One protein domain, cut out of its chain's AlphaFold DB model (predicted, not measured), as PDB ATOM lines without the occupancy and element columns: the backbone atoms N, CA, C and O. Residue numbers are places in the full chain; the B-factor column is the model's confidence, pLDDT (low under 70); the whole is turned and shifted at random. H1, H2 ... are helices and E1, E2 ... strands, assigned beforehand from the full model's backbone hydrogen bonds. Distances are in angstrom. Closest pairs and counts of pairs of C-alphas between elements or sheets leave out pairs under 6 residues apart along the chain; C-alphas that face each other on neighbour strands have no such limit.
ATOM      1  N   ILE A   3     -15.058 -18.843  -5.404       94.19
ATOM      2  CA  ILE A   3     -15.995 -19.814  -4.843       94.19
ATOM      3  C   ILE A   3     -15.255 -21.008  -4.240       94.19
ATOM      4  O   ILE A   3     -14.216 -21.432  -4.742       94.19
ATOM      5  N   GLY A   4     -15.796 -21.557  -3.163       93.00
ATOM      6  CA  GLY A   4     -15.402 -22.822  -2.568       93.00
ATOM      7  C   GLY A   4     -16.339 -23.917  -3.059       93.00
ATOM      8  O   GLY A   4     -17.541 -23.843  -2.814       93.00
ATOM      9  N   HIS A   5     -15.806 -24.927  -3.741       92.00
ATOM     10  CA  HIS A   5     -16.579 -26.081  -4.204       92.00
ATOM     11  C   HIS A   5     -15.714 -27.339  -4.167       92.00
ATOM     12  O   HIS A   5     -14.576 -27.320  -4.642       92.00
ATOM     13  N   GLY A   6     -16.239 -28.427  -3.593       88.06
ATOM     14  CA  GLY A   6     -15.509 -29.695  -3.477       88.06
ATOM     15  C   GLY A   6     -14.172 -29.554  -2.742       88.06
ATOM     16  O   GLY A   6     -13.172 -30.090  -3.203       88.06
ATOM     17  N   GLN A   7     -14.146 -28.773  -1.654       89.25
ATOM     18  CA  GLN A   7     -12.949 -28.470  -0.848       89.25
ATOM     19  C   GLN A   7     -11.825 -27.727  -1.590       89.25
ATOM     20  O   GLN A   7     -10.709 -27.629  -1.097       89.25
ATOM     21  N   LYS A   8     -12.111 -27.126  -2.748       90.38
ATOM     22  CA  LYS A   8     -11.154 -26.297  -3.491       90.38
ATOM     23  C   LYS A   8     -11.644 -24.866  -3.626       90.38
ATOM     24  O   LYS A   8     -12.844 -24.621  -3.751       90.38
ATOM     25  N   ALA A   9     -10.694 -23.933  -3.620       92.75
ATOM     26  CA  ALA A   9     -10.940 -22.540  -3.956       92.75
ATOM     27  C   ALA A   9     -10.764 -22.331  -5.464       92.75
ATOM     28  O   ALA A   9      -9.708 -22.619  -6.038       92.75
ATOM     29  N   TRP A  10     -11.799 -21.788  -6.087       93.44
ATOM     30  CA  TRP A  10     -11.899 -21.568  -7.518       93.44
ATOM     31  C   TRP A  10     -12.088 -20.086  -7.810       93.44
ATOM     32  O   TRP A  10     -12.844 -19.395  -7.128       93.44
ATOM     33  N   ARG A  11     -11.437 -19.599  -8.862       93.75
ATOM     34  CA  ARG A  11     -11.700 -18.295  -9.457       93.75
ATOM     35  C   ARG A  11     -12.640 -18.476 -10.631       93.75
ATOM     36  O   ARG A  11     -12.301 -19.171 -11.581       93.75
ATOM     37  N   ILE A  12     -13.796 -17.823 -10.578       95.31
ATOM     38  CA  ILE A  12     -14.694 -17.773 -11.732       95.31
ATOM     39  C   ILE A  12     -14.048 -16.885 -12.786       95.31
ATOM     40  O   ILE A  12     -13.745 -15.719 -12.518       95.31
ATOM     41  N   VAL A  13     -13.835 -17.467 -13.962       96.25
ATOM     42  CA  VAL A  13     -13.318 -16.783 -15.146       96.25
ATOM     43  C   VAL A  13     -14.478 -16.148 -15.897       96.25
ATOM     44  O   VAL A  13     -14.453 -14.952 -16.171       96.25
ATOM     45  N   ARG A  14     -15.511 -16.942 -16.188       96.19
ATOM     46  CA  ARG A  14     -16.718 -16.506 -16.893       96.19
ATOM     47  C   ARG A  14     -17.887 -17.451 -16.621       96.19
ATOM     48  O   ARG A  14     -17.694 -18.582 -16.171       96.19
ATOM     49  N   VAL A  15     -19.084 -16.950 -16.888       95.25
ATOM     50  CA  VAL A  15     -20.337 -17.705 -16.861       95.25
ATOM     51  C   VAL A  15     -20.940 -17.607 -18.254       95.25
ATOM     52  O   VAL A  15     -20.967 -16.521 -18.830       95.25
ATOM     53  N   GLU A  16     -21.356 -18.742 -18.799       95.19
ATOM     54  CA  GLU A  16     -21.914 -18.859 -20.142       95.19
ATOM     55  C   GLU A  16     -23.302 -19.490 -20.043       95.19
ATOM     56  O   GLU A  16     -23.436 -20.626 -19.585       95.19
ATOM     57  N   ASP A  17     -24.330 -18.765 -20.475       92.50
ATOM     58  CA  ASP A  17     -25.671 -19.332 -20.600       92.50
ATOM     59  C   ASP A  17     -25.687 -20.372 -21.724       92.50
ATOM     60  O   ASP A  17     -25.105 -20.158 -22.794       92.50
ATOM     61  N   LEU A  18     -26.355 -21.505 -21.499       91.00
ATOM     62  CA  LEU A  18     -26.509 -22.512 -22.543       91.00
ATOM     63  C   LEU A  18     -27.693 -22.180 -23.439       91.00
ATOM     64  O   LEU A  18     -28.810 -21.958 -22.969       91.00
ATOM     65  N   ILE A  19     -27.468 -22.229 -24.749       89.00
ATOM     66  CA  ILE A  19     -28.560 -22.169 -25.717       89.00
ATOM     67  C   ILE A  19     -29.366 -23.479 -25.677       89.00
ATOM     68  O   ILE A  19     -28.771 -24.531 -25.445       89.00
ATOM     69  N   PRO A  20     -30.686 -23.465 -25.949       84.62
ATOM     70  CA  PRO A  20     -31.534 -24.661 -25.868       84.62
ATOM     71  C   PRO A  20     -31.034 -25.886 -26.647       84.62
ATOM     72  O   PRO A  20     -31.315 -27.013 -26.258       84.62
ATOM     73  N   GLY A  21     -30.275 -25.683 -27.731       89.00
ATOM     74  CA  GLY A  21     -29.667 -26.777 -28.499       89.00
ATOM     75  C   GLY A  21     -28.541 -27.523 -27.773       89.00
ATOM     76  O   GLY A  21     -28.263 -28.667 -28.118       89.00
ATOM     77  N   ASP A  22     -27.934 -26.905 -26.759       90.25
ATOM     78  CA  ASP A  22     -26.854 -27.478 -25.946       90.25
ATOM     79  C   ASP A  22     -27.360 -28.048 -24.611       90.25
ATOM     80  O   ASP A  22     -26.566 -28.495 -23.777       90.25
ATOM     81  N   TRP A  23     -28.672 -27.993 -24.370       92.19
ATOM     82  CA  TRP A  23     -29.278 -28.516 -23.152       92.19
ATOM     83  C   TRP A  23     -29.281 -30.041 -23.178       92.19
ATOM     84  O   TRP A  23     -29.487 -30.669 -24.218       92.19
ATOM     85  N   SER A  24     -29.096 -30.660 -22.013       91.75
ATOM     86  CA  SER A  24     -29.291 -32.102 -21.891       91.75
ATOM     87  C   SER A  24     -30.759 -32.474 -22.137       91.75
ATOM     88  O   SER A  24     -31.669 -31.701 -21.831       91.75
ATOM     89  N   GLU A  25     -31.019 -33.685 -22.640       92.88
ATOM     90  CA  GLU A  25     -32.390 -34.166 -22.902       92.88
ATOM     91  C   GLU A  25     -33.293 -34.037 -21.667       92.88
ATOM     92  O   GLU A  25     -34.453 -33.634 -21.753       92.88
ATOM     93  N   ARG A  26     -32.735 -34.317 -20.484       91.12
ATOM     94  CA  ARG A  26     -33.437 -34.173 -19.209       91.12
ATOM     95  C   ARG A  26     -33.770 -32.716 -18.886       91.12
ATOM     96  O   ARG A  26     -34.846 -32.463 -18.350       91.12
ATOM     97  N   ALA A  27     -32.877 -31.774 -19.189       89.69
ATOM     98  CA  ALA A  27     -33.132 -30.349 -18.983       89.69
ATOM     99  C   ALA A  27     -34.255 -29.859 -19.895       89.69
ATOM    100  O   ALA A  27     -35.162 -29.181 -19.418       89.69
ATOM    101  N   VAL A  28     -34.260 -30.288 -21.161       90.00
ATOM    102  CA  VAL A  28     -35.353 -30.011 -22.105       90.00
ATOM    103  C   VAL A  28     -36.676 -30.587 -21.595       90.00
ATOM    104  O   VAL A  28     -37.676 -29.874 -21.542       90.00
ATOM    105  N   GLN A  29     -36.690 -31.849 -21.156       90.19
ATOM    106  CA  GLN A  29     -37.904 -32.477 -20.629       90.19
ATOM    107  C   GLN A  29     -38.446 -31.733 -19.403       90.19
ATOM    108  O   GLN A  29     -39.619 -31.370 -19.375       90.19
ATOM    109  N   MET A  30     -37.591 -31.445 -18.416       86.44
ATOM    110  CA  MET A  30     -37.997 -30.712 -17.213       86.44
ATOM    111  C   MET A  30     -38.507 -29.309 -17.534       86.44
ATOM    112  O   MET A  30     -39.483 -28.854 -16.943       86.44
ATOM    113  N   TRP A  31     -37.873 -28.635 -18.489       85.88
ATOM    114  CA  TRP A  31     -38.316 -27.331 -18.957       85.88
ATOM    115  C   TRP A  31     -39.746 -27.372 -19.507       85.88
ATOM    116  O   TRP A  31     -40.559 -26.500 -19.196       85.88
ATOM    117  N   HIS A  32     -40.081 -28.402 -20.285       87.50
ATOM    118  CA  HIS A  32     -41.439 -28.607 -20.784       87.50
ATOM    119  C   HIS A  32     -42.422 -29.017 -19.679       87.50
ATOM    120  O   HIS A  32     -43.535 -28.485 -19.645       87.50
ATOM    121  N   ASP A  33     -42.017 -29.892 -18.757       89.81
ATOM    122  CA  ASP A  33     -42.850 -30.346 -17.633       89.81
ATOM    123  C   ASP A  33     -43.232 -29.184 -16.699       89.81
ATOM    124  O   ASP A  33     -44.375 -29.084 -16.247       89.81
ATOM    125  N   GLU A  34     -42.304 -28.248 -16.474       85.62
ATOM    126  CA  GLU A  34     -42.530 -27.010 -15.714       85.62
ATOM    127  C   GLU A  34     -43.232 -25.907 -16.540       85.62
ATOM    128  O   GLU A  34     -43.394 -24.782 -16.067       85.62
ATOM    129  N   ARG A  35     -43.709 -26.226 -17.754       86.50
ATOM    130  CA  ARG A  35     -44.410 -25.317 -18.682       86.50
ATOM    131  C   ARG A  35     -43.594 -24.087 -19.087       86.50
ATOM    132  O   ARG A  35     -44.150 -22.998 -19.201       86.50
ATOM    133  N   MET A  36     -42.312 -24.291 -19.382       77.38
ATOM    134  CA  MET A  36     -41.373 -23.250 -19.809       77.38
ATOM    135  C   MET A  36     -41.252 -22.146 -18.746       77.38
ATOM    136  O   MET A  36     -41.762 -21.040 -18.946       77.38
ATOM    137  N   PRO A  37     -40.637 -22.465 -17.590       77.62
ATOM    138  CA  PRO A  37     -40.500 -21.540 -16.470       77.62
ATOM    139  C   PRO A  37     -39.659 -20.309 -16.846       77.62
ATOM    140  O   PRO A  37     -39.150 -20.187 -17.956       77.62
ATOM    141  N   ASP A  38     -39.509 -19.366 -15.916       79.44
ATOM    142  CA  ASP A  38     -38.671 -18.184 -16.133       79.44
ATOM    143  C   ASP A  38     -37.219 -18.591 -16.499       79.44
ATOM    144  O   ASP A  38     -36.546 -19.244 -15.684       79.44
ATOM    145  N   PRO A  39     -36.704 -18.218 -17.691       75.94
ATOM    146  CA  PRO A  39     -35.348 -18.569 -18.125       75.94
ATOM    147  C   PRO A  39     -34.266 -18.015 -17.216       75.94
ATOM    148  O   PRO A  39     -33.221 -18.642 -17.084       75.94
ATOM    149  N   TRP A  40     -34.528 -16.928 -16.494       74.69
ATOM    150  CA  TRP A  40     -33.564 -16.369 -15.548       74.69
ATOM    151  C   TRP A  40     -33.383 -17.212 -14.282       74.69
ATOM    152  O   TRP A  40     -32.428 -17.002 -13.538       74.69
ATOM    153  N   GLN A  41     -34.290 -18.156 -14.014       75.38
ATOM    154  CA  GLN A  41     -34.272 -18.965 -12.792       75.38
ATOM    155  C   GLN A  41     -33.918 -20.428 -13.044       75.38
ATOM    156  O   GLN A  41     -33.409 -21.098 -12.146       75.38
ATOM    157  N   ARG A  42     -34.238 -20.943 -14.235       81.25
ATOM    158  CA  ARG A  42     -34.190 -22.382 -14.528       81.25
ATOM    159  C   ARG A  42     -33.404 -22.744 -15.783       81.25
ATOM    160  O   ARG A  42     -33.269 -23.936 -16.039       81.25
ATOM    161  N   ALA A  43     -32.897 -21.783 -16.561       86.25
ATOM    162  CA  ALA A  43     -32.045 -22.120 -17.698       86.25
ATOM    163  C   ALA A  43     -30.689 -22.663 -17.207       86.25
ATOM    164  O   ALA A  43     -30.111 -22.110 -16.265       86.25
ATOM    165  N   PRO A  44     -30.167 -23.741 -17.814       91.50
ATOM    166  CA  PRO A  44     -28.850 -24.250 -17.486       91.50
ATOM    167  C   PRO A  44     -27.752 -23.306 -17.985       91.50
ATOM    168  O   PRO A  44     -27.874 -22.651 -19.022       91.50
ATOM    169  N   PHE A  45     -26.643 -23.273 -17.255       93.50
ATOM    170  CA  PHE A  45     -25.483 -22.444 -17.574       93.50
ATOM    171  C   PHE A  45     -24.186 -23.161 -17.203       93.50
ATOM    172  O   PHE A  45     -24.153 -24.079 -16.378       93.50
ATOM    173  N   ARG A  46     -23.085 -22.739 -17.818       94.75
ATOM    174  CA  ARG A  46     -21.733 -23.214 -17.524       94.75
ATOM    175  C   ARG A  46     -20.987 -22.169 -16.720       94.75
ATOM    176  O   ARG A  46     -20.959 -20.991 -17.063       94.75
ATOM    177  N   VAL A  47     -20.318 -22.619 -15.670       95.56
ATOM    178  CA  VAL A  47     -19.358 -21.815 -14.920       95.56
ATOM    179  C   VAL A  47     -17.969 -22.325 -15.246       95.56
ATOM    180  O   VAL A  47     -17.638 -23.481 -14.976       95.56
ATOM    181  N   ILE A  48     -17.158 -21.454 -15.836       96.62
ATOM    182  CA  ILE A  48     -15.770 -21.747 -16.152       96.62
ATOM    183  C   ILE A  48     -14.920 -21.175 -15.026       96.62
ATOM    184  O   ILE A  48     -14.983 -19.980 -14.710       96.62
ATOM    185  N   VAL A  49     -14.131 -22.041 -14.404       96.06
ATOM    186  CA  VAL A  49     -13.339 -21.719 -13.226       96.06
ATOM    187  C   VAL A  49     -11.886 -22.136 -13.383       96.06
ATOM    188  O   VAL A  49     -11.573 -23.071 -14.103       96.06
ATOM    189  N   THR A  50     -10.991 -21.482 -12.656       95.50
ATOM    190  CA  THR A  50      -9.582 -21.881 -12.523       95.50
ATOM    191  C   THR A  50      -9.237 -22.089 -11.051       95.50
ATOM    192  O   THR A  50      -9.769 -21.370 -10.196       95.50
ATOM    193  N   PRO A  51      -8.376 -23.056 -10.691       92.56
ATOM    194  CA  PRO A  51      -7.904 -23.184  -9.318       92.56
ATOM    195  C   PRO A  51      -7.163 -21.914  -8.887       92.56
ATOM    196  O   PRO A  51      -6.347 -21.380  -9.636       92.56
ATOM    197  N   VAL A  52      -7.380 -21.442  -7.656       88.94
ATOM    198  CA  VAL A  52      -6.688 -20.228  -7.174       88.94
ATOM    199  C   VAL A  52      -5.168 -20.412  -7.100       88.94
ATOM    200  O   VAL A  52      -4.428 -19.462  -7.342       88.94
ATOM    201  N   LYS A  53      -4.696 -21.633  -6.821       85.44
ATOM    202  CA  LYS A  53      -3.263 -21.979  -6.799       85.44
ATOM    203  C   LYS A  53      -2.630 -22.047  -8.207       85.44
ATOM    204  O   LYS A  53      -1.425 -22.241  -8.323       85.44
ATOM    205  N   GLY A  54      -3.422 -21.853  -9.260       86.12
ATOM    206  CA  GLY A  54      -3.014 -22.051 -10.645       86.12
ATOM    207  C   GLY A  54      -3.328 -23.462 -11.141       86.12
ATOM    208  O   GLY A  54      -3.504 -24.395 -10.354       86.12
ATOM    209  N   GLY A  55      -3.445 -23.594 -12.460       87.75
ATOM    210  CA  GLY A  55      -3.877 -24.806 -13.152       87.75
ATOM    211  C   GLY A  55      -4.788 -24.472 -14.332       87.75
ATOM    212  O   GLY A  55      -5.030 -23.297 -14.616       87.75
ATOM    213  N   ASP A  56      -5.285 -25.511 -14.993       93.38
ATOM    214  CA  ASP A  56      -6.131 -25.380 -16.178       93.38
ATOM    215  C   ASP A  56      -7.559 -24.918 -15.841       93.38
ATOM    216  O   ASP A  56      -8.012 -24.976 -14.691       93.38
ATOM    217  N   GLU A  57      -8.281 -24.445 -16.860       95.19
ATOM    218  CA  GLU A  57      -9.709 -24.153 -16.736       95.19
ATOM    219  C   GLU A  57     -10.506 -25.446 -16.515       95.19
ATOM    220  O   GLU A  57     -10.296 -26.468 -17.166       95.19
ATOM    221  N   HIS A  58     -11.479 -25.373 -15.616       93.62
ATOM    222  CA  HIS A  58     -12.469 -26.404 -15.370       93.62
ATOM    223  C   HIS A  58     -13.859 -25.853 -15.658       93.62
ATOM    224  O   HIS A  58     -14.180 -24.711 -15.334       93.62
ATOM    225  N   MET A  59     -14.703 -26.697 -16.235       94.44
ATOM    226  CA  MET A  59     -16.080 -26.366 -16.568       94.44
ATOM    227  C   MET A  59     -17.027 -27.090 -15.614       94.44
ATOM    228  O   MET A  59     -16.932 -28.305 -15.436       94.44
ATOM    229  N   MET A  60     -17.950 -26.341 -15.016       92.38
ATOM    230  CA  MET A  60     -19.032 -26.862 -14.187       92.38
ATOM    231  C   MET A  60     -20.367 -26.501 -14.839       92.38
ATOM    232  O   MET A  60     -20.692 -25.322 -14.953       92.38
ATOM    233  N   THR A  61     -21.140 -27.498 -15.267       93.31
ATOM    234  CA  THR A  61     -22.490 -27.278 -15.810       93.31
ATOM    235  C   THR A  61     -23.516 -27.309 -14.681       93.31
ATOM    236  O   THR A  61     -23.637 -28.308 -13.965       93.31
ATOM    237  N   VAL A  62     -24.267 -26.222 -14.522       91.62
ATOM    238  CA  VAL A  62     -25.419 -26.147 -13.620       91.62
ATOM    239  C   VAL A  62     -26.670 -26.444 -14.423       91.62
ATOM    240  O   VAL A  62     -26.995 -25.728 -15.363       91.62
ATOM    241  N   GLU A  63     -27.354 -27.516 -14.042       90.94
ATOM    242  CA  GLU A  63     -28.593 -27.973 -14.664       90.94
ATOM    243  C   GLU A  63     -29.799 -27.535 -13.814       90.94
ATOM    244  O   GLU A  63     -29.626 -27.259 -12.621       90.94
ATOM    245  N   PRO A  64     -31.034 -27.536 -14.350       87.31
ATOM    246  CA  PRO A  64     -32.208 -26.984 -13.657       87.31
ATOM    247  C   PRO A  64     -32.567 -27.670 -12.325       87.31
ATOM    248  O   PRO A  64     -33.288 -27.103 -11.502       87.31
ATOM    249  N   TRP A  65     -32.099 -28.907 -12.122       85.69
ATOM    250  CA  TRP A  65     -32.290 -29.687 -10.893       85.69
ATOM    251  C   TRP A  65     -31.089 -29.638  -9.941       85.69
ATOM    252  O   TRP A  65     -31.153 -30.215  -8.854       85.69
ATOM    253  N   HIS A  66     -29.974 -29.021 -10.340       87.88
ATOM    254  CA  HIS A  66     -28.816 -28.896  -9.465       87.88
ATOM    255  C   HIS A  66     -29.078 -27.823  -8.411       87.88
ATOM    256  O   HIS A  66     -29.361 -26.668  -8.716       87.88
ATOM    257  N   PHE A  67     -28.915 -28.202  -7.147       85.12
ATOM    258  CA  PHE A  67     -28.754 -27.230  -6.077       85.12
ATOM    259  C   PHE A  67     -27.317 -26.727  -6.109       85.12
ATOM    260  O   PHE A  67     -26.377 -27.520  -6.061       85.12
ATOM    261  N   ILE A  68     -27.142 -25.412  -6.195       85.94
ATOM    262  CA  ILE A  68     -25.819 -24.798  -6.142       85.94
ATOM    263  C   ILE A  68     -25.246 -25.010  -4.736       85.94
ATOM    264  O   ILE A  68     -25.736 -24.442  -3.762       85.94
ATOM    265  N   THR A  69     -24.209 -25.840  -4.631       87.88
ATOM    266  CA  THR A  69     -23.551 -26.195  -3.361       87.88
ATOM    267  C   THR A  69     -22.246 -25.443  -3.124       87.88
ATOM    268  O   THR A  69     -21.590 -25.660  -2.106       87.88
ATOM    269  N   TRP A  70     -21.826 -24.578  -4.049       91.75
ATOM    270  CA  TRP A  70     -20.632 -23.772  -3.837       91.75
ATOM    271  C   TRP A  70     -20.904 -22.592  -2.910       91.75
ATOM    272  O   TRP A  70     -21.990 -22.015  -2.879       91.75
ATOM    273  N   HIS A  71     -19.866 -22.188  -2.191       91.69
ATOM    274  CA  HIS A  71     -19.898 -21.033  -1.307       91.69
ATOM    275  C   HIS A  71     -19.105 -19.894  -1.930       91.69
ATOM    276  O   HIS A  71     -17.968 -20.100  -2.341       91.69
ATOM    277  N   VAL A  72     -19.661 -18.686  -1.983       93.69
ATOM    278  CA  VAL A  72     -18.866 -17.507  -2.352       93.69
ATOM    279  C   VAL A  72     -17.870 -17.245  -1.226       93.69
ATOM    280  O   VAL A  72     -18.265 -17.080  -0.072       93.69
ATOM    281  N   LEU A  73     -16.578 -17.260  -1.551       92.69
ATOM    282  CA  LEU A  73     -15.530 -17.023  -0.564       92.69
ATOM    283  C   LEU A  73     -15.414 -15.519  -0.282       92.69
ATOM    284  O   LEU A  73     -15.550 -14.717  -1.212       92.69
ATOM    285  N   PRO A  74     -15.157 -15.125   0.978       92.06
ATOM    286  CA  PRO A  74     -14.886 -13.732   1.308       92.06
ATOM    287  C   PRO A  74     -13.606 -13.251   0.613       92.06
ATOM    288  O   PRO A  74     -12.772 -14.052   0.194       92.06
ATOM    289  N   GLU A  75     -13.433 -11.929   0.517       86.06
ATOM    290  CA  GLU A  75     -12.246 -11.312  -0.098       86.06
ATOM    291  C   GLU A  75     -10.939 -11.801   0.547       86.06
ATOM    292  O   GLU A  75      -9.967 -12.091  -0.147       86.06
ATOM    293  N   HIS A  76     -10.955 -11.967   1.871       90.00
ATOM    294  CA  HIS A  76      -9.840 -12.479   2.655       90.00
ATOM    295  C   HIS A  76     -10.201 -13.854   3.221       90.00
ATOM    296  O   HIS A  76     -11.108 -13.978   4.044       90.00
ATOM    297  N   TYR A  77      -9.484 -14.890   2.794       89.81
ATOM    298  CA  TYR A  77      -9.666 -16.260   3.265       89.81
ATOM    299  C   TYR A  77      -8.318 -16.980   3.330       89.81
ATOM    300  O   TYR A  77      -7.387 -16.667   2.588       89.81
ATOM    301  N   ALA A  78      -8.211 -17.946   4.240       90.75
ATOM    302  CA  ALA A  78      -7.006 -18.745   4.394       90.75
ATOM    303  C   ALA A  78      -7.048 -19.968   3.471       90.75
ATOM    304  O   ALA A  78      -8.061 -20.668   3.399       90.75
TER     305      ALA A  78
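Overview. This is residues 3 to 78 of the 248 residues of an uncharacterized protein of Luteipulveratus mongoliensis (UniProt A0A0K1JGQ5). A strongly twisted, curled sheet of four antiparallel strands makes the body, with the small helices H1 and H2 beyond one end of it, off its faces. After E4 the last stretch, residues 63 to 78, folds back along the length of the sheet, and its residues 71 to 72 pair with E1. The printed part has 76 residues, with E1, E2, H1, H2, E3 and E4 in that order along the chain; the sheet's order is E1, E2, E3, E4. The class is mixed, helices and strands, and the whole is a loose rod, with a radius of gyration of the C-alphas of 14.4 A and spans of 44 by 21 by 18 A.

Arrangement. E1, residues 3 to 5, is an edge strand and forms a hairpin with E2, residues 8 to 17; N 3 and O 10 are 2.9 A apart, within hydrogen-bond range. E2 bends by 68 degrees at residue 13, and its pairing is staggered: residues 8 to 10 pair with E1, residues 10 to 17 with E3, residues 45 to 51. Between E2 and E3, N 46 and O 16 are 2.8 A apart, within hydrogen-bond range. E3 forms a hairpin with the other edge strand, E4, residues 58 to 62, where N 47 and O 60 are within range at 2.8 A. H1, residues 25 to 33, and H2, residues 39 to 42, are not on the sheet. They are close but not clearly touching; their closest C-alphas, of Trp 31 and Arg 42, are 7.8 A apart. Every O i to N i+4 pair of H1 is within hydrogen-bond range; H2 is too short for such a pair.

Along the chain. E1 begins at C-alpha 3 (-15.995, -19.814, -4.843). E2 measures 23.5 A, H1 12.3 A, E3 19.4 A and E4 13.1 A from first to last C-alpha. E4 ends at C-alpha 62 (-25.419, -26.147, -13.620).

Size, cuts and confidence. The farthest C-alphas, of Arg 35 and Ala 78, are 44.4 A apart. The printed part has no cut, no link is long, and no printed residue has a pLDDT under 70.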